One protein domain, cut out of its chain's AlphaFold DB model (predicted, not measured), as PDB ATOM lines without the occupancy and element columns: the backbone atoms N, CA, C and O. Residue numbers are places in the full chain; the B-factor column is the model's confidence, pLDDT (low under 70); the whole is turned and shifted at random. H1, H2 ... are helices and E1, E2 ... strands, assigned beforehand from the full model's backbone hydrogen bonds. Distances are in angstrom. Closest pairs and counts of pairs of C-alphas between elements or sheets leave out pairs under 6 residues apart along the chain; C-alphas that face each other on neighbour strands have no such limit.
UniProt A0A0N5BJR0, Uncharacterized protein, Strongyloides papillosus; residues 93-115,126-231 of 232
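Overview. This is residues 93 to 115 and 126 to 231 of the 232 residues of an uncharacterized protein of Strongyloides papillosus (UniProt A0A0N5BJR0). The chain winds in stacked turns, a short solenoid: a five-strand wall E1, E2, E4, E6, E7 makes one side, and H2, the small pair E3 and E5, and H3 lie across from it. H1 packs on the outside of the wall, residues 103 to 115 lie at the E1 end of the stack, and H4 lies at the E7 end. The 129 printed residues include four named helices and seven named strands, in the order H1, E1, H2, E2, E3, E4, E5, E6, H3, E7, H4, and both sheets are parallel. The class is mixed, helices and strands, with 57 residues, under half, in named elements. The whole is compact, with a radius of gyration of the C-alphas of 13.6 A and spans of 42 by 34 by 24 A.

Arrangement. H1, residues 93 to 102, is on the sheet of E1, residues 127 to 132, E2, 153 to 158, E4, 174 to 179, E6, 194 to 198, and E7, 220 to 223, at a height of 8.2 A; helix and sheet form two layers. It lies over E4 and, only just, with three C-alphas each, over E2 and E6. On the local plane it runs slantwise to E4 at 59 degrees, only just short of across. Its closest C-alphas to E1 are Leu 101 and Tyr 127, 6.3 A. Residues 105 to 106 pair, parallel, with residues 128 to 129 of E1. Within hydrogen-bond range are N 128 and O 153 at 3.0 A, N 154 and O 174 at 2.9 A, N 177 and O 196 at 2.8 A, and N 195 and O 220 at 2.9 A. H2, residues 139 to 144, only grazes the sheet with residues 139 to 142. E1, H2, E2 and E6, H3, E7, with H3 at residues 208 to 211, are strand-helix-strand units, parallel neighbours with a helix between, their crossovers right-handed. E3, residues 162 to 164, and E5, residues 184 to 186, are parallel neighbours, with N 164 and O 185 at 2.8 A. The closest C-alphas of E5 and H3 are Gly 186 and Leu 211, 5.6 A. H3 is not on the five-strand sheet, and H4, residues 227 to 230, only grazes it with residues 228 to 229. In H1 and H2 every O i to N i+4 pair is within hydrogen-bond range; H3 and H4 are too short for such a pair.

Along the chain. H1 begins at C-alpha 93 (-11.101, 50.241, -31.724) and is 14.6 A long. E1 is 15.8 A, E2 16.6 A, E4 16.3 A and E6 13.1 A. H4 ends at C-alpha 230 (-27.643, 65.252, -21.411).

Size, cuts and confidence. Residues 116 to 125 are not printed; C-alphas 115 and 126 are 15.8 A apart. Of the links printed whole, none is long. pLDDT is under 70 at residues 115, 146 to 149 and 226 to 231.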
ATOM      1  N   LYS A  93     -11.692  50.600 -33.023       74.50
ATOM      2  CA  LYS A  93     -11.101  50.241 -31.724       74.50
ATOM      3  C   LYS A  93     -12.173  50.003 -30.657       74.50
ATOM      4  O   LYS A  93     -12.098  49.013 -29.930       74.50
ATOM      5  N   SER A  94     -13.171  50.882 -30.583       79.75
ATOM      6  CA  SER A  94     -14.310  50.752 -29.670       79.75
ATOM      7  C   SER A  94     -15.185  49.545 -30.029       79.75
ATOM      8  O   SER A  94     -15.557  48.794 -29.131       79.75
ATOM      9  N   PHE A  95     -15.424  49.294 -31.324       81.81
ATOM     10  CA  PHE A  95     -16.169  48.125 -31.805       81.81
ATOM     11  C   PHE A  95     -15.484  46.820 -31.403       81.81
ATOM     12  O   PHE A  95     -16.140  45.898 -30.924       81.81
ATOM     13  N   GLY A  96     -14.156  46.751 -31.523       84.25
ATOM     14  CA  GLY A  96     -13.388  45.590 -31.081       84.25
ATOM     15  C   GLY A  96     -13.545  45.299 -29.583       84.25
ATOM     16  O   GLY A  96     -13.704  44.141 -29.207       84.25
ATOM     17  N   ILE A  97     -13.533  46.333 -28.731       91.56
ATOM     18  CA  ILE A  97     -13.768  46.187 -27.283       91.56
ATOM     19  C   ILE A  97     -15.194  45.698 -27.022       91.56
ATOM     20  O   ILE A  97     -15.388  44.703 -26.326       91.56
ATOM     21  N   TYR A  98     -16.172  46.363 -27.628       91.81
ATOM     22  CA  TYR A  98     -17.583  46.038 -27.488       91.81
ATOM     23  C   TYR A  98     -17.895  44.592 -27.901       91.81
ATOM     24  O   TYR A  98     -18.460  43.829 -27.123       91.81
ATOM     25  N   ASN A  99     -17.434  44.165 -29.077       91.50
ATOM     26  CA  ASN A  99     -17.648  42.808 -29.577       91.50
ATOM     27  C   ASN A  99     -17.013  41.734 -28.669       91.50
ATOM     28  O   ASN A  99     -17.570  40.646 -28.542       91.50
ATOM     29  N   ARG A 100     -15.884  42.021 -27.994       94.31
ATOM     30  CA  ARG A 100     -15.321  41.110 -26.976       94.31
ATOM     31  C   ARG A 100     -16.209  40.990 -25.739       94.31
ATOM     32  O   ARG A 100     -16.313  39.898 -25.195       94.31
ATOM     33  N   LEU A 101     -16.838  42.085 -25.309       95.50
ATOM     34  CA  LEU A 101     -17.780  42.083 -24.186       95.50
ATOM     35  C   LEU A 101     -19.059  41.318 -24.545       95.50
ATOM     36  O   LEU A 101     -19.451  40.421 -23.809       95.50
ATOM     37  N   VAL A 102     -19.660  41.583 -25.707       93.75
ATOM     38  CA  VAL A 102     -20.866  40.867 -26.173       93.75
ATOM     39  C   VAL A 102     -20.626  39.357 -26.288       93.75
ATOM     40  O   VAL A 102     -21.503  38.561 -25.958       93.75
ATOM     41  N   LYS A 103     -19.425  38.952 -26.715       94.31
ATOM     42  CA  LYS A 103     -19.018  37.542 -26.838       94.31
ATOM     43  C   LYS A 103     -18.403  36.955 -25.561       94.31
ATOM     44  O   LYS A 103     -17.866  35.853 -25.619       94.31
ATOM     45  N   ALA A 104     -18.438  37.675 -24.440       93.69
ATOM     46  CA  ALA A 104     -17.855  37.206 -23.188       93.69
ATOM     47  C   ALA A 104     -18.540  35.927 -22.689       93.69
ATOM     48  O   ALA A 104     -19.763  35.774 -22.781       93.69
ATOM     49  N   ASP A 105     -17.750  35.023 -22.114       91.62
ATOM     50  CA  ASP A 105     -18.266  33.772 -21.573       91.62
ATOM     51  C   ASP A 105     -19.164  34.016 -20.359       91.62
ATOM     52  O   ASP A 105     -18.914  34.898 -19.540       91.62
ATOM     53  N   LYS A 106     -20.206  33.196 -20.208       91.50
ATOM     54  CA  LYS A 106     -21.075  33.246 -19.027       91.50
ATOM     55  C   LYS A 106     -20.332  32.735 -17.792       91.50
ATOM     56  O   LYS A 106     -19.756  31.648 -17.839       91.50
ATOM     57  N   MET A 107     -20.418  33.475 -16.685       87.25
ATOM     58  CA  MET A 107     -19.740  33.154 -15.420       87.25
ATOM     59  C   MET A 107     -20.081  31.757 -14.894       87.25
ATOM     60  O   MET A 107     -19.221  31.083 -14.338       87.25
ATOM     61  N   ASP A 108     -21.301  31.272 -15.128       86.12
ATOM     62  CA  ASP A 108     -21.730  29.957 -14.637       86.12
ATOM     63  C   ASP A 108     -20.903  28.792 -15.203       86.12
ATOM     64  O   ASP A 108     -20.770  27.773 -14.538       86.12
ATOM     65  N   LYS A 109     -20.275  28.947 -16.380       86.38
ATOM     66  CA  LYS A 109     -19.360  27.930 -16.941       86.38
ATOM     67  C   LYS A 109     -18.015  27.857 -16.216       86.38
ATOM     68  O   LYS A 109     -17.308  26.860 -16.325       86.38
ATOM     69  N   TRP A 110     -17.649  28.936 -15.532       82.75
ATOM     70  CA  TRP A 110     -16.324  29.140 -14.958       82.75
ATOM     71  C   TRP A 110     -16.338  29.157 -13.429       82.75
ATOM     72  O   TRP A 110     -15.276  29.103 -12.817       82.75
ATOM     73  N   ARG A 111     -17.524  29.192 -12.809       79.06
ATOM     74  CA  ARG A 111     -17.705  29.312 -11.357       79.06
ATOM     75  C   ARG A 111     -16.954  28.236 -10.569       79.06
ATOM     76  O   ARG A 111     -16.328  28.567  -9.569       79.06
ATOM     77  N   ASP A 112     -16.948  26.999 -11.059       73.75
ATOM     78  CA  ASP A 112     -16.278  25.880 -10.386       73.75
ATOM     79  C   ASP A 112     -14.758  25.874 -10.614       73.75
ATOM     80  O   ASP A 112     -14.003  25.406  -9.768       73.75
ATOM     81  N   GLN A 113     -14.294  26.430 -11.738       70.19
ATOM     82  CA  GLN A 113     -12.873  26.475 -12.116       70.19
ATOM     83  C   GLN A 113     -12.137  27.665 -11.491       70.19
ATOM     84  O   GLN A 113     -10.922  27.630 -11.306       70.19
ATOM     85  N   ILE A 114     -12.875  28.720 -11.150       71.00
ATOM     86  CA  ILE A 114     -12.376  29.897 -10.442       71.00
ATOM     87  C   ILE A 114     -12.529  29.636  -8.937       71.00
ATOM     88  O   ILE A 114     -13.259  30.316  -8.222       71.00
ATOM     89  N   THR A 115     -11.873  28.584  -8.445       60.12
ATOM     90  CA  THR A 115     -11.735  28.342  -7.005       60.12
ATOM     91  C   THR A 115     -10.428  28.980  -6.512       60.12
ATOM     92  O   THR A 115      -9.402  28.835  -7.183       60.12
ATOM     93  N   LYS A 126     -10.427  36.507 -19.930       89.56
ATOM     94  CA  LYS A 126     -10.261  37.915 -19.510       89.56
ATOM     95  C   LYS A 126     -11.572  38.709 -19.523       89.56
ATOM     96  O   LYS A 126     -11.606  39.834 -19.023       89.56
ATOM     97  N   TYR A 127     -12.598  38.150 -20.154       92.62
ATOM     98  CA  TYR A 127     -13.887  38.765 -20.425       92.62
ATOM     99  C   TYR A 127     -14.976  37.846 -19.908       92.62
ATOM    100  O   TYR A 127     -15.051  36.701 -20.349       92.62
ATOM    101  N   ILE A 128     -15.808  38.345 -19.001       92.44
ATOM    102  CA  ILE A 128     -16.848  37.529 -18.384       92.44
ATOM    103  C   ILE A 128     -18.193  38.250 -18.369       92.44
ATOM    104  O   ILE A 128     -18.284  39.461 -18.167       92.44
ATOM    105  N   ASN A 129     -19.250  37.483 -18.581       94.25
ATOM    106  CA  ASN A 129     -20.628  37.913 -18.470       94.25
ATOM    107  C   ASN A 129     -21.243  37.291 -17.210       94.25
ATOM    108  O   ASN A 129     -21.507  36.088 -17.168       94.25
ATOM    109  N   TYR A 130     -21.479  38.110 -16.183       92.06
ATOM    110  CA  TYR A 130     -22.154  37.666 -14.953       92.06
ATOM    111  C   TYR A 130     -23.667  37.510 -15.136       92.06
ATOM    112  O   TYR A 130     -24.347  37.020 -14.236       92.06
ATOM    113  N   GLY A 131     -24.199  37.914 -16.289       92.94
ATOM    114  CA  GLY A 131     -25.614  37.856 -16.599       92.94
ATOM    115  C   GLY A 131     -26.423  38.789 -15.708       92.94
ATOM    116  O   GLY A 131     -26.054  39.940 -15.466       92.94
ATOM    117  N   VAL A 132     -27.561  38.282 -15.248       94.44
ATOM    118  CA  VAL A 132     -28.536  39.054 -14.483       94.44
ATOM    119  C   VAL A 132     -28.040  39.293 -13.057       94.44
ATOM    120  O   VAL A 132     -27.779  38.355 -12.301       94.44
ATOM    121  N   VAL A 133     -27.972  40.568 -12.675       92.88
ATOM    122  CA  VAL A 133     -27.769  40.998 -11.292       92.88
ATOM    123  C   VAL A 133     -29.056  40.735 -10.516       92.88
ATOM    124  O   VAL A 133     -30.137  41.193 -10.887       92.88
ATOM    125  N   SER A 134     -28.940  39.976  -9.432       88.81
ATOM    126  CA  SER A 134     -30.076  39.518  -8.628       88.81
ATOM    127  C   SER A 134     -29.718  39.479  -7.142       88.81
ATOM    128  O   SER A 134     -28.598  39.800  -6.750       88.81
ATOM    129  N   LYS A 135     -30.652  39.058  -6.280       82.38
ATOM    130  CA  LYS A 135     -30.362  38.880  -4.847       82.38
ATOM    131  C   LYS A 135     -29.275  37.823  -4.597       82.38
ATOM    132  O   LYS A 135     -28.447  38.003  -3.713       82.38
ATOM    133  N   THR A 136     -29.265  36.740  -5.378       81.06
ATOM    134  CA  THR A 136     -28.309  35.624  -5.244       81.06
ATOM    135  C   THR A 136     -26.984  35.876  -5.969       81.06
ATOM    136  O   THR A 136     -25.957  35.300  -5.596       81.06
ATOM    137  N   ASN A 137     -27.005  36.757  -6.973       83.06
ATOM    138  CA  ASN A 137     -25.859  37.241  -7.739       83.06
ATOM    139  C   ASN A 137     -25.769  38.771  -7.623       83.06
ATOM    140  O   ASN A 137     -25.936  39.507  -8.599       83.06
ATOM    141  N   SER A 138     -25.625  39.257  -6.389       88.88
ATOM    142  CA  SER A 138     -25.638  40.693  -6.103       88.88
ATOM    143  C   SER A 138     -24.340  41.359  -6.553       88.88
ATOM    144  O   SER A 138     -23.288  40.721  -6.561       88.88
ATOM    145  N   LEU A 139     -24.374  42.662  -6.858       91.00
ATOM    146  CA  LEU A 139     -23.150  43.408  -7.190       91.00
ATOM    147  C   LEU A 139     -22.092  43.304  -6.091       91.00
ATOM    148  O   LEU A 139     -20.914  43.180  -6.395       91.00
ATOM    149  N   LEU A 140     -22.504  43.296  -4.819       89.75
ATOM    150  CA  LEU A 140     -21.579  43.117  -3.702       89.75
ATOM    151  C   LEU A 140     -20.886  41.751  -3.744       89.75
ATOM    152  O   LEU A 140     -19.687  41.671  -3.478       89.75
ATOM    153  N   LYS A 141     -21.622  40.688  -4.087       87.62
ATOM    154  CA  LYS A 141     -21.053  39.352  -4.274       87.62
ATOM    155  C   LYS A 141     -20.114  39.333  -5.478       87.62
ATOM    156  O   LYS A 141     -18.980  38.916  -5.313       87.62
ATOM    157  N   ILE A 142     -20.519  39.892  -6.617       89.44
ATOM    158  CA  ILE A 142     -19.682  40.005  -7.826       89.44
ATOM    159  C   ILE A 142     -18.383  40.786  -7.548       89.44
ATOM    160  O   ILE A 142     -17.320  40.409  -8.026       89.44
ATOM    161  N   TYR A 143     -18.443  41.854  -6.749       88.44
ATOM    162  CA  TYR A 143     -17.271  42.636  -6.328       88.44
ATOM    163  C   TYR A 143     -16.394  41.887  -5.311       88.44
ATOM    164  O   TYR A 143     -15.214  42.192  -5.166       88.44
ATOM    165  N   SER A 144     -16.975  40.938  -4.573       80.25
ATOM    166  CA  SER A 144     -16.291  40.162  -3.534       80.25
ATOM    167  C   SER A 144     -15.745  38.821  -4.022       80.25
ATOM    168  O   SER A 144     -14.885  38.269  -3.343       80.25
ATOM    169  N   GLU A 145     -16.274  38.265  -5.112       70.94
ATOM    170  CA  GLU A 145     -15.810  37.002  -5.687       70.94
ATOM    171  C   GLU A 145     -14.407  37.200  -6.272       70.94
ATOM    172  O   GLU A 145     -14.185  38.107  -7.070       70.94
ATOM    173  N   ASP A 146     -13.468  36.374  -5.799       54.06
ATOM    174  CA  ASP A 146     -12.018  36.588  -5.830       54.06
ATOM    175  C   ASP A 146     -11.349  36.280  -7.186       54.06
ATOM    176  O   ASP A 146     -10.323  35.603  -7.261       54.06
ATOM    177  N   PRO A 147     -11.877  36.810  -8.298       60.59
ATOM    178  CA  PRO A 147     -10.955  37.640  -9.046       60.59
ATOM    179  C   PRO A 147     -11.623  38.886  -9.642       60.59
ATOM    180  O   PRO A 147     -11.761  39.008 -10.866       60.59
ATOM    181  N   PRO A 148     -11.897  39.926  -8.836       55.94
ATOM    182  CA  PRO A 148     -12.236  41.251  -9.344       55.94
ATOM    183  C   PRO A 148     -11.023  41.906 -10.048       55.94
ATOM    184  O   PRO A 148     -11.136  42.994 -10.619       55.94
ATOM    185  N   ASN A 149      -9.855  41.243 -10.019       61.78
ATOM    186  CA  ASN A 149      -8.584  41.690 -10.587       61.78
ATOM    187  C   ASN A 149      -8.176  40.990 -11.890       61.78
ATOM    188  O   ASN A 149      -7.364  41.552 -12.627       61.78
ATOM    189  N   HIS A 150      -8.706  39.802 -12.191       74.12
ATOM    190  CA  HIS A 150      -8.270  39.031 -13.366       74.12
ATOM    191  C   HIS A 150      -9.075  39.390 -14.606       74.12
ATOM    192  O   HIS A 150      -8.551  39.378 -15.723       74.12
ATOM    193  N   PHE A 151     -10.339  39.754 -14.410       86.12
ATOM    194  CA  PHE A 151     -11.188  40.184 -15.504       86.12
ATOM    195  C   PHE A 151     -10.832  41.602 -15.930       86.12
ATOM    196  O   PHE A 151     -10.856  42.559 -15.153       86.12
ATOM    197  N   ASN A 152     -10.508  41.734 -17.210       90.81
ATOM    198  CA  ASN A 152     -10.329  43.028 -17.842       90.81
ATOM    199  C   ASN A 152     -11.687  43.636 -18.207       90.81
ATOM    200  O   ASN A 152     -11.868  44.844 -18.038       90.81
ATOM    201  N   GLY A 153     -12.603  42.793 -18.699       93.69
ATOM    202  CA  GLY A 153     -13.920  43.180 -19.184       93.69
ATOM    203  C   GLY A 153     -15.055  42.418 -18.511       93.69
ATOM    204  O   GLY A 153     -14.976  41.198 -18.377       93.69
ATOM    205  N   VAL A 154     -16.110  43.132 -18.121       94.62
ATOM    206  CA  VAL A 154     -17.279  42.552 -17.451       94.62
ATOM    207  C   VAL A 154     -18.581  43.001 -18.108       94.62
ATOM    208  O   VAL A 154     -18.714  44.158 -18.503       94.62
ATOM    209  N   VAL A 155     -19.550  42.087 -18.201       96.69
ATOM    210  CA  VAL A 155     -20.929  42.374 -18.623       96.69
ATOM    211  C   VAL A 155     -21.906  42.109 -17.480       96.69
ATOM    212  O   VAL A 155     -21.831  41.063 -16.827       96.69
ATOM    213  N   LEU A 156     -22.821  43.056 -17.264       96.25
ATOM    214  CA  LEU A 156     -23.874  43.013 -16.250       96.25
ATOM    215  C   LEU A 156     -25.230  43.343 -16.874       96.25
ATOM    216  O   LEU A 156     -25.339  44.288 -17.652       96.25
ATOM    217  N   GLN A 157     -26.275  42.628 -16.467       96.50
ATOM    218  CA  GLN A 157     -27.658  42.932 -16.830       96.50
ATOM    219  C   GLN A 157     -28.455  43.323 -15.581       96.50
ATOM    220  O   GLN A 157     -28.507  42.557 -14.619       96.50
ATOM    221  N   ILE A 158     -29.090  44.499 -15.590       95.44
ATOM    222  CA  ILE A 158     -29.751  45.082 -14.408       95.44
ATOM    223  C   ILE A 158     -31.271  45.178 -14.638       95.44
ATOM    224  O   ILE A 158     -31.719  46.128 -15.279       95.44
ATOM    225  N   PRO A 159     -32.077  44.212 -14.146       92.88
ATOM    226  CA  PRO A 159     -33.533  44.195 -14.347       92.88
ATOM    227  C   PRO A 159     -34.347  44.957 -13.306       92.88
ATOM    228  O   PRO A 159     -35.422  45.447 -13.629       92.88
ATOM    229  N   LEU A 160     -33.876  45.024 -12.062       90.38
ATOM    230  CA  LEU A 160     -34.651  45.536 -10.924       90.38
ATOM    231  C   LEU A 160     -33.895  46.635 -10.170       90.38
ATOM    232  O   LEU A 160     -34.124  46.860  -8.984       90.38
ATOM    233  N   GLY A 161     -32.987  47.316 -10.863       91.25
ATOM    234  CA  GLY A 161     -32.075  48.285 -10.282       91.25
ATOM    235  C   GLY A 161     -30.871  47.643  -9.600       91.25
ATOM    236  O   GLY A 161     -30.833  46.440  -9.331       91.25
ATOM    237  N   ALA A 162     -29.851  48.459  -9.356       92.75
ATOM    238  CA  ALA A 162     -28.641  48.037  -8.672       92.75
ATOM    239  C   ALA A 162     -27.933  49.221  -8.004       92.75
ATOM    240  O   ALA A 162     -27.911  50.325  -8.542       92.75
ATOM    241  N   SER A 163     -27.311  48.965  -6.853       93.69
ATOM    242  CA  SER A 163     -26.422  49.922  -6.195       93.69
ATOM    243  C   SER A 163     -24.987  49.413  -6.273       93.69
ATOM    244  O   SER A 163     -24.680  48.332  -5.756       93.69
ATOM    245  N   PHE A 164     -24.128  50.156  -6.965       93.31
ATOM    246  CA  PHE A 164     -22.717  49.831  -7.119       93.31
ATOM    247  C   PHE A 164     -21.977  50.022  -5.783       93.31
ATOM    248  O   PHE A 164     -22.017  51.113  -5.211       93.31
ATOM    249  N   PRO A 165     -21.306  48.979  -5.257       91.06
ATOM    250  CA  PRO A 165     -20.619  49.064  -3.972       91.06
ATOM    251  C   PRO A 165     -19.433  50.034  -3.993       91.06
ATOM    252  O   PRO A 165     -18.628  50.032  -4.923       91.06
ATOM    253  N   SER A 166     -19.255  50.780  -2.900       87.75
ATOM    254  CA  SER A 166     -18.070  51.617  -2.652       87.75
ATOM    255  C   SER A 166     -16.890  50.854  -2.034       87.75
ATOM    256  O   SER A 166     -15.795  51.395  -1.899       87.75
ATOM    257  N   MET A 167     -17.093  49.590  -1.653       86.62
ATOM    258  CA  MET A 167     -16.073  48.713  -1.071       86.62
ATOM    259  C   MET A 167     -15.742  47.563  -2.023       86.62
ATOM    260  O   MET A 167     -16.562  47.197  -2.861       86.62
ATOM    261  N   LYS A 168     -14.553  46.965  -1.858       86.19
ATOM    262  CA  LYS A 168     -14.065  45.842  -2.686       86.19
ATOM    263  C   LYS A 168     -14.112  46.158  -4.186       86.19
ATOM    264  O   LYS A 168     -14.560  45.366  -5.006       86.19
ATOM    265  N   ILE A 169     -13.681  47.369  -4.523       88.06
ATOM    266  CA  ILE A 169     -13.791  47.904  -5.875       88.06
ATOM    267  C   ILE A 169     -12.896  47.092  -6.830       88.06
ATOM    268  O   ILE A 169     -11.685  47.016  -6.600       88.06
ATOM    269  N   PRO A 170     -13.450  46.524  -7.915       89.00
ATOM    270  CA  PRO A 170     -12.681  45.744  -8.870       89.00
ATOM    271  C   PRO A 170     -11.729  46.602  -9.707       89.00
ATOM    272  O   PRO A 170     -11.921  47.803  -9.905       89.00
ATOM    273  N   ASN A 171     -10.725  45.953 -10.296       89.31
ATOM    274  CA  ASN A 171      -9.763  46.590 -11.199       89.31
ATOM    275  C   ASN A 171     -10.177  46.515 -12.681       89.31
ATOM    276  O   ASN A 171      -9.324  46.651 -13.566       89.31
ATOM    277  N   TRP A 172     -11.471  46.321 -12.952       92.44
ATOM    278  CA  TRP A 172     -12.020  46.236 -14.303       92.44
ATOM    279  C   TRP A 172     -11.668  47.476 -15.128       92.44
ATOM    280  O   TRP A 172     -11.670  48.610 -14.637       92.44
ATOM    281  N   LYS A 173     -11.370  47.257 -16.411       94.50
ATOM    282  CA  LYS A 173     -11.069  48.331 -17.368       94.50
ATOM    283  C   LYS A 173     -12.197  48.543 -18.364       94.50
ATOM    284  O   LYS A 173     -12.304  49.629 -18.928       94.50
ATOM    285  N   GLU A 174     -12.999  47.517 -18.603       96.12
ATOM    286  CA  GLU A 174     -14.047  47.503 -19.612       96.12
ATOM    287  C   GLU A 174     -15.330  46.994 -18.939       96.12
ATOM    288  O   GLU A 174     -15.330  45.940 -18.307       96.12
ATOM    289  N   LEU A 175     -16.412  47.763 -19.018       96.44
ATOM    290  CA  LEU A 175     -17.696  47.394 -18.427       96.44
ATOM    291  C   LEU A 175     -18.807  47.623 -19.444       96.44
ATOM    292  O   LEU A 175     -18.866  48.687 -20.054       96.44
ATOM    293  N   LEU A 176     -19.679  46.636 -19.608       97.50
ATOM    294  CA  LEU A 176     -20.931  46.751 -20.346       97.50
ATOM    295  C   LEU A 176     -22.092  46.541 -19.375       97.50
ATOM    296  O   LEU A 176     -22.175  45.506 -18.712       97.50
ATOM    297  N   ILE A 177     -22.980  47.526 -19.298       97.06
ATOM    298  CA  ILE A 177     -24.211  47.461 -18.517       97.06
ATOM    299  C   ILE A 177     -25.376  47.410 -19.496       97.06
ATOM    300  O   ILE A 177     -25.562  48.330 -20.291       97.06
ATOM    301  N   VAL A 178     -26.169  46.349 -19.396       96.56
ATOM    302  CA  VAL A 178     -27.424  46.185 -20.126       96.56
ATOM    303  C   VAL A 178     -28.566  46.533 -19.181       96.56
ATOM    304  O   VAL A 178     -28.860  45.793 -18.230       96.56
ATOM    305  N   TYR A 179     -29.192  47.683 -19.410       95.50
ATOM    306  CA  TYR A 179     -30.311  48.149 -18.610       95.50
ATOM    307  C   TYR A 179     -31.581  47.379 -18.959       95.50
ATOM    308  O   TYR A 179     -31.926  47.167 -20.117       95.50
ATOM    309  N   ARG A 180     -32.298  46.929 -17.938       94.19
ATOM    310  CA  ARG A 180     -33.587  46.246 -18.095       94.19
ATOM    311  C   ARG A 180     -34.659  46.821 -17.173       94.19
ATOM    312  O   ARG A 180     -35.837  46.599 -17.430       94.19
ATOM    313  N   GLY A 181     -34.271  47.573 -16.141       92.75
ATOM    314  CA  GLY A 181     -35.200  48.298 -15.282       92.75
ATOM    315  C   GLY A 181     -34.624  48.667 -13.917       92.75
ATOM    316  O   GLY A 181     -33.563  48.192 -13.508       92.75
ATOM    317  N   GLY A 182     -35.380  49.502 -13.200       92.56
ATOM    318  CA  GLY A 182     -35.109  49.936 -11.828       92.56
ATOM    319  C   GLY A 182     -34.058  51.042 -11.696       92.56
ATOM    320  O   GLY A 182     -33.485  51.505 -12.681       92.56
ATOM    321  N   ALA A 183     -33.843  51.490 -10.459       93.81
ATOM    322  CA  ALA A 183     -32.920  52.578 -10.148       93.81
ATOM    323  C   ALA A 183     -31.461  52.103 -10.156       93.81
ATOM    324  O   ALA A 183     -31.161  50.997  -9.700       93.81
ATOM    325  N   ILE A 184     -30.548  52.948 -10.635       94.06
ATOM    326  CA  ILE A 184     -29.106  52.686 -10.580       94.06
ATOM    327  C   ILE A 184     -28.428  53.779  -9.757       94.06
ATOM    328  O   ILE A 184     -28.590  54.965 -10.045       94.06
ATOM    329  N   SER A 185     -27.659  53.368  -8.752       93.75
ATOM    330  CA  SER A 185     -26.932  54.251  -7.832       93.75
ATOM    331  C   SER A 185     -25.537  53.713  -7.513       93.75
ATOM    332  O   SER A 185     -25.187  52.597  -7.907       93.75
ATOM    333  N   GLY A 186     -24.758  54.477  -6.751       93.19
ATOM    334  CA  GLY A 186     -23.380  54.137  -6.404       93.19
ATOM    335  C   GLY A 186     -22.391  54.417  -7.537       93.19
ATOM    336  O   GLY A 186     -22.776  54.685  -8.675       93.19
ATOM    337  N   SER A 187     -21.100  54.357  -7.221       91.56
ATOM    338  CA  SER A 187     -20.036  54.742  -8.152       91.56
ATOM    339  C   SER A 187     -19.443  53.545  -8.887       91.56
ATOM    340  O   SER A 187     -19.187  52.486  -8.305       91.56
ATOM    341  N   LEU A 188     -19.183  53.724 -10.181       93.88
ATOM    342  CA  LEU A 188     -18.524  52.708 -10.995       93.88
ATOM    343  C   LEU A 188     -17.039  52.543 -10.618       93.88
ATOM    344  O   LEU A 188     -16.424  53.453 -10.057       93.88
ATOM    345  N   PRO A 189     -16.410  51.403 -10.971       92.62
ATOM    346  CA  PRO A 189     -14.989  51.195 -10.721       92.62
ATOM    347  C   PRO A 189     -14.109  52.296 -11.359       92.62
ATOM    348  O   PRO A 189     -14.197  52.555 -12.561       92.62
ATOM    349  N   PRO A 190     -13.178  52.916 -10.611       92.00
ATOM    350  CA  PRO A 190     -12.444  54.108 -11.045       92.00
ATOM    351  C   PRO A 190     -11.367  53.813 -12.101       92.00
ATOM    352  O   PRO A 190     -10.807  54.725 -12.711       92.00
ATOM    353  N   LYS A 191     -11.026  52.534 -12.321       93.12
ATOM    354  CA  LYS A 191     -10.052  52.108 -13.341       93.12
ATOM    355  C   LYS A 191     -10.671  51.863 -14.719       93.12
ATOM    356  O   LYS A 191      -9.914  51.556 -15.649       93.12
ATOM    357  N   LEU A 192     -11.987  52.035 -14.864       94.50
ATOM    358  CA  LEU A 192     -12.662  51.888 -16.148       94.50
ATOM    359  C   LEU A 192     -12.089  52.846 -17.190       94.50
ATOM    360  O   LEU A 192     -11.850  54.023 -16.936       94.50
ATOM    361  N   LYS A 193     -11.870  52.302 -18.384       95.19
ATOM    362  CA  LYS A 193     -11.448  52.998 -19.602       95.19
ATOM    363  C   LYS A 193     -12.517  52.926 -20.687       95.19
ATOM    364  O   LYS A 193     -12.559  53.812 -21.537       95.19
ATOM    365  N   PHE A 194     -13.358  51.898 -20.649       94.75
ATOM    366  CA  PHE A 194     -14.503  51.717 -21.531       94.75
ATOM    367  C   PHE A 194     -15.751  51.449 -20.693       94.75
ATOM    368  O   PHE A 194     -15.728  50.571 -19.826       94.75
ATOM    369  N   LEU A 195     -16.826  52.173 -20.991       95.50
ATOM    370  CA  LEU A 195     -18.156  51.947 -20.445       95.50
ATOM    371  C   LEU A 195     -19.149  51.844 -21.603       95.50
ATOM    372  O   LEU A 195     -19.271  52.779 -22.390       95.50
ATOM    373  N   GLY A 196     -19.832  50.710 -21.706       94.69
ATOM    374  CA  GLY A 196     -20.972  50.501 -22.584       94.69
ATOM    375  C   GLY A 196     -22.269  50.540 -21.784       94.69
ATOM    376  O   GLY A 196     -22.365  49.889 -20.745       94.69
ATOM    377  N   LEU A 197     -23.243  51.294 -22.273       94.19
ATOM    378  CA  LEU A 197     -24.573  51.451 -21.698       94.19
ATOM    379  C   LEU A 197     -25.608  51.091 -22.767       94.19
ATOM    380  O   LEU A 197     -25.858  51.881 -23.675       94.19
ATOM    381  N   GLU A 198     -26.178  49.896 -22.663       93.69
ATOM    382  CA  GLU A 198     -27.217  49.392 -23.567       93.69
ATOM    383  C   GLU A 198     -28.603  49.466 -22.938       93.69
ATOM    384  O   GLU A 198     -28.756  49.249 -21.734       93.69
ATOM    385  N   ASP A 199     -29.610  49.697 -23.776       92.12
ATOM    386  CA  ASP A 199     -31.025  49.777 -23.432       92.12
ATOM    387  C   ASP A 199     -31.349  50.920 -22.443       92.12
ATOM    388  O   ASP A 199     -32.316  50.860 -21.681       92.12
ATOM    389  N   PHE A 200     -30.574  52.016 -22.474       90.44
ATOM    390  CA  PHE A 200     -30.755  53.157 -21.558       90.44
ATOM    391  C   PHE A 200     -31.751  54.217 -22.056       90.44
ATOM    392  O   PHE A 200     -32.047  55.167 -21.332       90.44
ATOM    393  N   LYS A 201     -32.324  54.066 -23.258       84.44
ATOM    394  CA  LYS A 201     -33.286  55.026 -23.845       84.44
ATOM    395  C   LYS A 201     -34.525  55.289 -22.972       84.44
ATOM    396  O   LYS A 201     -35.137  56.339 -23.094       84.44
ATOM    397  N   GLY A 202     -34.894  54.350 -22.103       81.25
ATOM    398  CA  GLY A 202     -36.014  54.482 -21.165       81.25
ATOM    399  C   GLY A 202     -35.599  54.364 -19.701       81.25
ATOM    400  O   GLY A 202     -36.420  53.973 -18.874       81.25
ATOM    401  N   SER A 203     -34.325  54.606 -19.376       87.12
ATOM    402  CA  SER A 203     -33.849  54.414 -18.008       87.12
ATOM    403  C   SER A 203     -34.508  55.395 -17.044       87.12
ATOM    404  O   SER A 203     -34.538  56.598 -17.300       87.12
ATOM    405  N   ILE A 204     -34.997  54.881 -15.918       83.75
ATOM    406  CA  ILE A 204     -35.634  55.673 -14.866       83.75
ATOM    407  C   ILE A 204     -34.761  55.680 -13.615       83.75
ATOM    408  O   ILE A 204     -34.187  54.658 -13.242       83.75
ATOM    409  N   ASN A 205     -34.687  56.828 -12.939       87.81
ATOM    410  CA  ASN A 205     -34.024  56.970 -11.638       87.81
ATOM    411  C   ASN A 205     -32.561  56.480 -11.623       87.81
ATOM    412  O   ASN A 205     -32.121  55.815 -10.682       87.81
ATOM    413  N   VAL A 206     -31.803  56.801 -12.674       90.50
ATOM    414  CA  VAL A 206     -30.348  56.604 -12.708       90.50
ATOM    415  C   VAL A 206     -29.675  57.840 -12.117       90.50
ATOM    416  O   VAL A 206     -29.852  58.951 -12.622       90.50
ATOM    417  N   ASN A 207     -28.885  57.663 -11.060       89.81
ATOM    418  CA  ASN A 207     -28.081  58.741 -10.492       89.81
ATOM    419  C   ASN A 207     -26.790  58.927 -11.305       89.81
ATOM    420  O   ASN A 207     -25.718  58.472 -10.910       89.81
ATOM    421  N   TRP A 208     -26.898  59.592 -12.456       88.50
ATOM    422  CA  TRP A 208     -25.791  59.795 -13.400       88.50
ATOM    423  C   TRP A 208     -24.562  60.447 -12.763       88.50
ATOM    424  O   TRP A 208     -23.438  59.980 -12.955       88.50
ATOM    425  N   LYS A 209     -24.773  61.472 -11.932       86.81
ATOM    426  CA  LYS A 209     -23.691  62.175 -11.235       86.81
ATOM    427  C   LYS A 209     -22.893  61.243 -10.325       86.81
ATOM    428  O   LYS A 209     -21.667  61.300 -10.314       86.81
ATOM    429  N   GLU A 210     -23.575  60.406  -9.550       89.00
ATOM    430  CA  GLU A 210     -22.930  59.438  -8.655       89.00
ATOM    431  C   GLU A 210     -22.265  58.296  -9.428       89.00
ATOM    432  O   GLU A 210     -21.148  57.896  -9.095       89.00
ATOM    433  N   LEU A 211     -22.915  57.827 -10.496       88.69
ATOM    434  CA  LEU A 211     -22.443  56.724 -11.326       88.69
ATOM    435  C   LEU A 211     -21.099  57.041 -11.993       88.69
ATOM    436  O   LEU A 211     -20.199  56.200 -12.020       88.69
ATOM    437  N   PHE A 212     -20.944  58.273 -12.483       88.31
ATOM    438  CA  PHE A 212     -19.718  58.752 -13.125       88.31
ATOM    439  C   PHE A 212     -18.721  59.384 -12.145       88.31
ATOM    440  O   PHE A 212     -17.599  59.729 -12.531       88.31
ATOM    441  N   MET A 213     -19.079  59.485 -10.862       86.50
ATOM    442  CA  MET A 213     -18.185  59.996  -9.830       86.50
ATOM    443  C   MET A 213     -16.944  59.104  -9.715       86.50
ATOM    444  O   MET A 213     -17.034  57.898  -9.507       86.50
ATOM    445  N   GLY A 214     -15.760  59.700  -9.858       81.56
ATOM    446  CA  GLY A 214     -14.486  58.992  -9.697       81.56
ATOM    447  C   GLY A 214     -14.021  58.172 -10.908       81.56
ATOM    448  O   GLY A 214     -12.904  57.652 -10.877       81.56
ATOM    449  N   VAL A 215     -14.785  58.108 -12.006       89.19
ATOM    450  CA  VAL A 215     -14.406  57.377 -13.235       89.19
ATOM    451  C   VAL A 215     -13.471  58.213 -14.127       89.19
ATOM    452  O   VAL A 215     -13.681  58.399 -15.324       89.19
ATOM    453  N   THR A 216     -12.392  58.732 -13.542       88.56
ATOM    454  CA  THR A 216     -11.479  59.703 -14.180       88.56
ATOM    455  C   THR A 216     -10.627  59.122 -15.308       88.56
ATOM    456  O   THR A 216      -9.998  59.863 -16.061       88.56
ATOM    457  N   LYS A 217     -10.583  57.791 -15.439       92.25
ATOM    458  CA  LYS A 217      -9.816  57.084 -16.478       92.25
ATOM    459  C   LYS A 217     -10.652  56.695 -17.694       92.25
ATOM    460  O   LYS A 217     -10.091  56.083 -18.613       92.25
ATOM    461  N   LEU A 218     -11.943  57.038 -17.709       89.94
ATOM    462  CA  LEU A 218     -12.845  56.705 -18.803       89.94
ATOM    463  C   LEU A 218     -12.377  57.393 -20.089       89.94
ATOM    464  O   LEU A 218     -12.164  58.600 -20.122       89.94
ATOM    465  N   LYS A 219     -12.189  56.607 -21.150       89.44
ATOM    466  CA  LYS A 219     -11.773  57.094 -22.473       89.44
ATOM    467  C   LYS A 219     -12.867  56.939 -23.515       89.44
ATOM    468  O   LYS A 219     -12.898  57.687 -24.483       89.44
ATOM    469  N   ILE A 220     -13.700  55.915 -23.355       88.69
ATOM    470  CA  ILE A 220     -14.744  55.554 -24.305       88.69
ATOM    471  C   ILE A 220     -16.030  55.345 -23.517       88.69
ATOM    472  O   ILE A 220     -16.092  54.462 -22.662       88.69
ATOM    473  N   LEU A 221     -17.042  56.145 -23.839       88.19
ATOM    474  CA  LEU A 221     -18.423  55.918 -23.445       88.19
ATOM    475  C   LEU A 221     -19.208  55.522 -24.697       88.19
ATOM    476  O   LEU A 221     -19.270  56.286 -25.658       88.19
ATOM    477  N   LEU A 222     -19.761  54.316 -24.692       88.06
ATOM    478  CA  LEU A 222     -20.662  53.814 -25.719       88.06
ATOM    479  C   LEU A 222     -22.068  53.770 -25.132       88.06
ATOM    480  O   LEU A 222     -22.269  53.208 -24.061       88.06
ATOM    481  N   THR A 223     -23.039  54.332 -25.839       87.62
ATOM    482  CA  THR A 223     -24.441  54.227 -25.448       87.62
ATOM    483  C   THR A 223     -25.345  54.212 -26.668       87.62
ATOM    484  O   THR A 223     -25.017  54.800 -27.700       87.62
ATOM    485  N   ASP A 224     -26.475  53.528 -26.539       80.12
ATOM    486  CA  ASP A 224     -27.566  53.513 -27.509       80.12
ATOM    487  C   ASP A 224     -28.538  54.699 -27.347       80.12
ATOM    488  O   ASP A 224     -29.426  54.898 -28.179       80.12
ATOM    489  N   SER A 225     -28.362  55.513 -26.299       78.75
ATOM    490  CA  SER A 225     -29.209  56.662 -25.996       78.75
ATOM    491  C   SER A 225     -28.402  57.948 -25.844       78.75
ATOM    492  O   SER A 225     -27.654  58.142 -24.886       78.75
ATOM    493  N   CYS A 226     -28.633  58.903 -26.750       69.81
ATOM    494  CA  CYS A 226     -28.029  60.233 -26.652       69.81
ATOM    495  C   CYS A 226     -28.496  61.023 -25.418       69.81
ATOM    496  O   CYS A 226     -27.864  62.009 -25.044       69.81
ATOM    497  N   GLU A 227     -29.605  60.624 -24.791       69.94
ATOM    498  CA  GLU A 227     -30.110  61.279 -23.584       69.94
ATOM    499  C   GLU A 227     -29.181  61.076 -22.394       69.94
ATOM    500  O   GLU A 227     -29.111  61.948 -21.534       69.94
ATOM    501  N   VAL A 228     -28.399  59.993 -22.381       69.69
ATOM    502  CA  VAL A 228     -27.365  59.777 -21.365       69.69
ATOM    503  C   VAL A 228     -26.417  60.972 -21.310       69.69
ATOM    504  O   VAL A 228     -26.184  61.506 -20.232       69.69
ATOM    505  N   PHE A 229     -25.961  61.478 -22.460       67.56
ATOM    506  CA  PHE A 229     -25.045  62.624 -22.514       67.56
ATOM    507  C   PHE A 229     -25.653  63.935 -22.013       67.56
ATOM    508  O   PHE A 229     -24.906  64.836 -21.656       67.56
ATOM    509  N   LYS A 230     -26.984  64.065 -21.982       69.19
ATOM    510  CA  LYS A 230     -27.643  65.252 -21.411       69.19
ATOM    511  C   LYS A 230     -27.632  65.245 -19.882       69.19
ATOM    512  O   LYS A 230     -27.897  66.278 -19.280       69.19
ATOM    513  N   ASN A 231     -27.392  64.081 -19.276       67.75
ATOM    514  CA  ASN A 231     -27.443  63.872 -17.832       67.75
ATOM    515  C   ASN A 231     -26.053  63.719 -17.184       67.75
ATOM    516  O   ASN A 231     -25.979  63.530 -15.968       67.75
TER     517      ASN A 231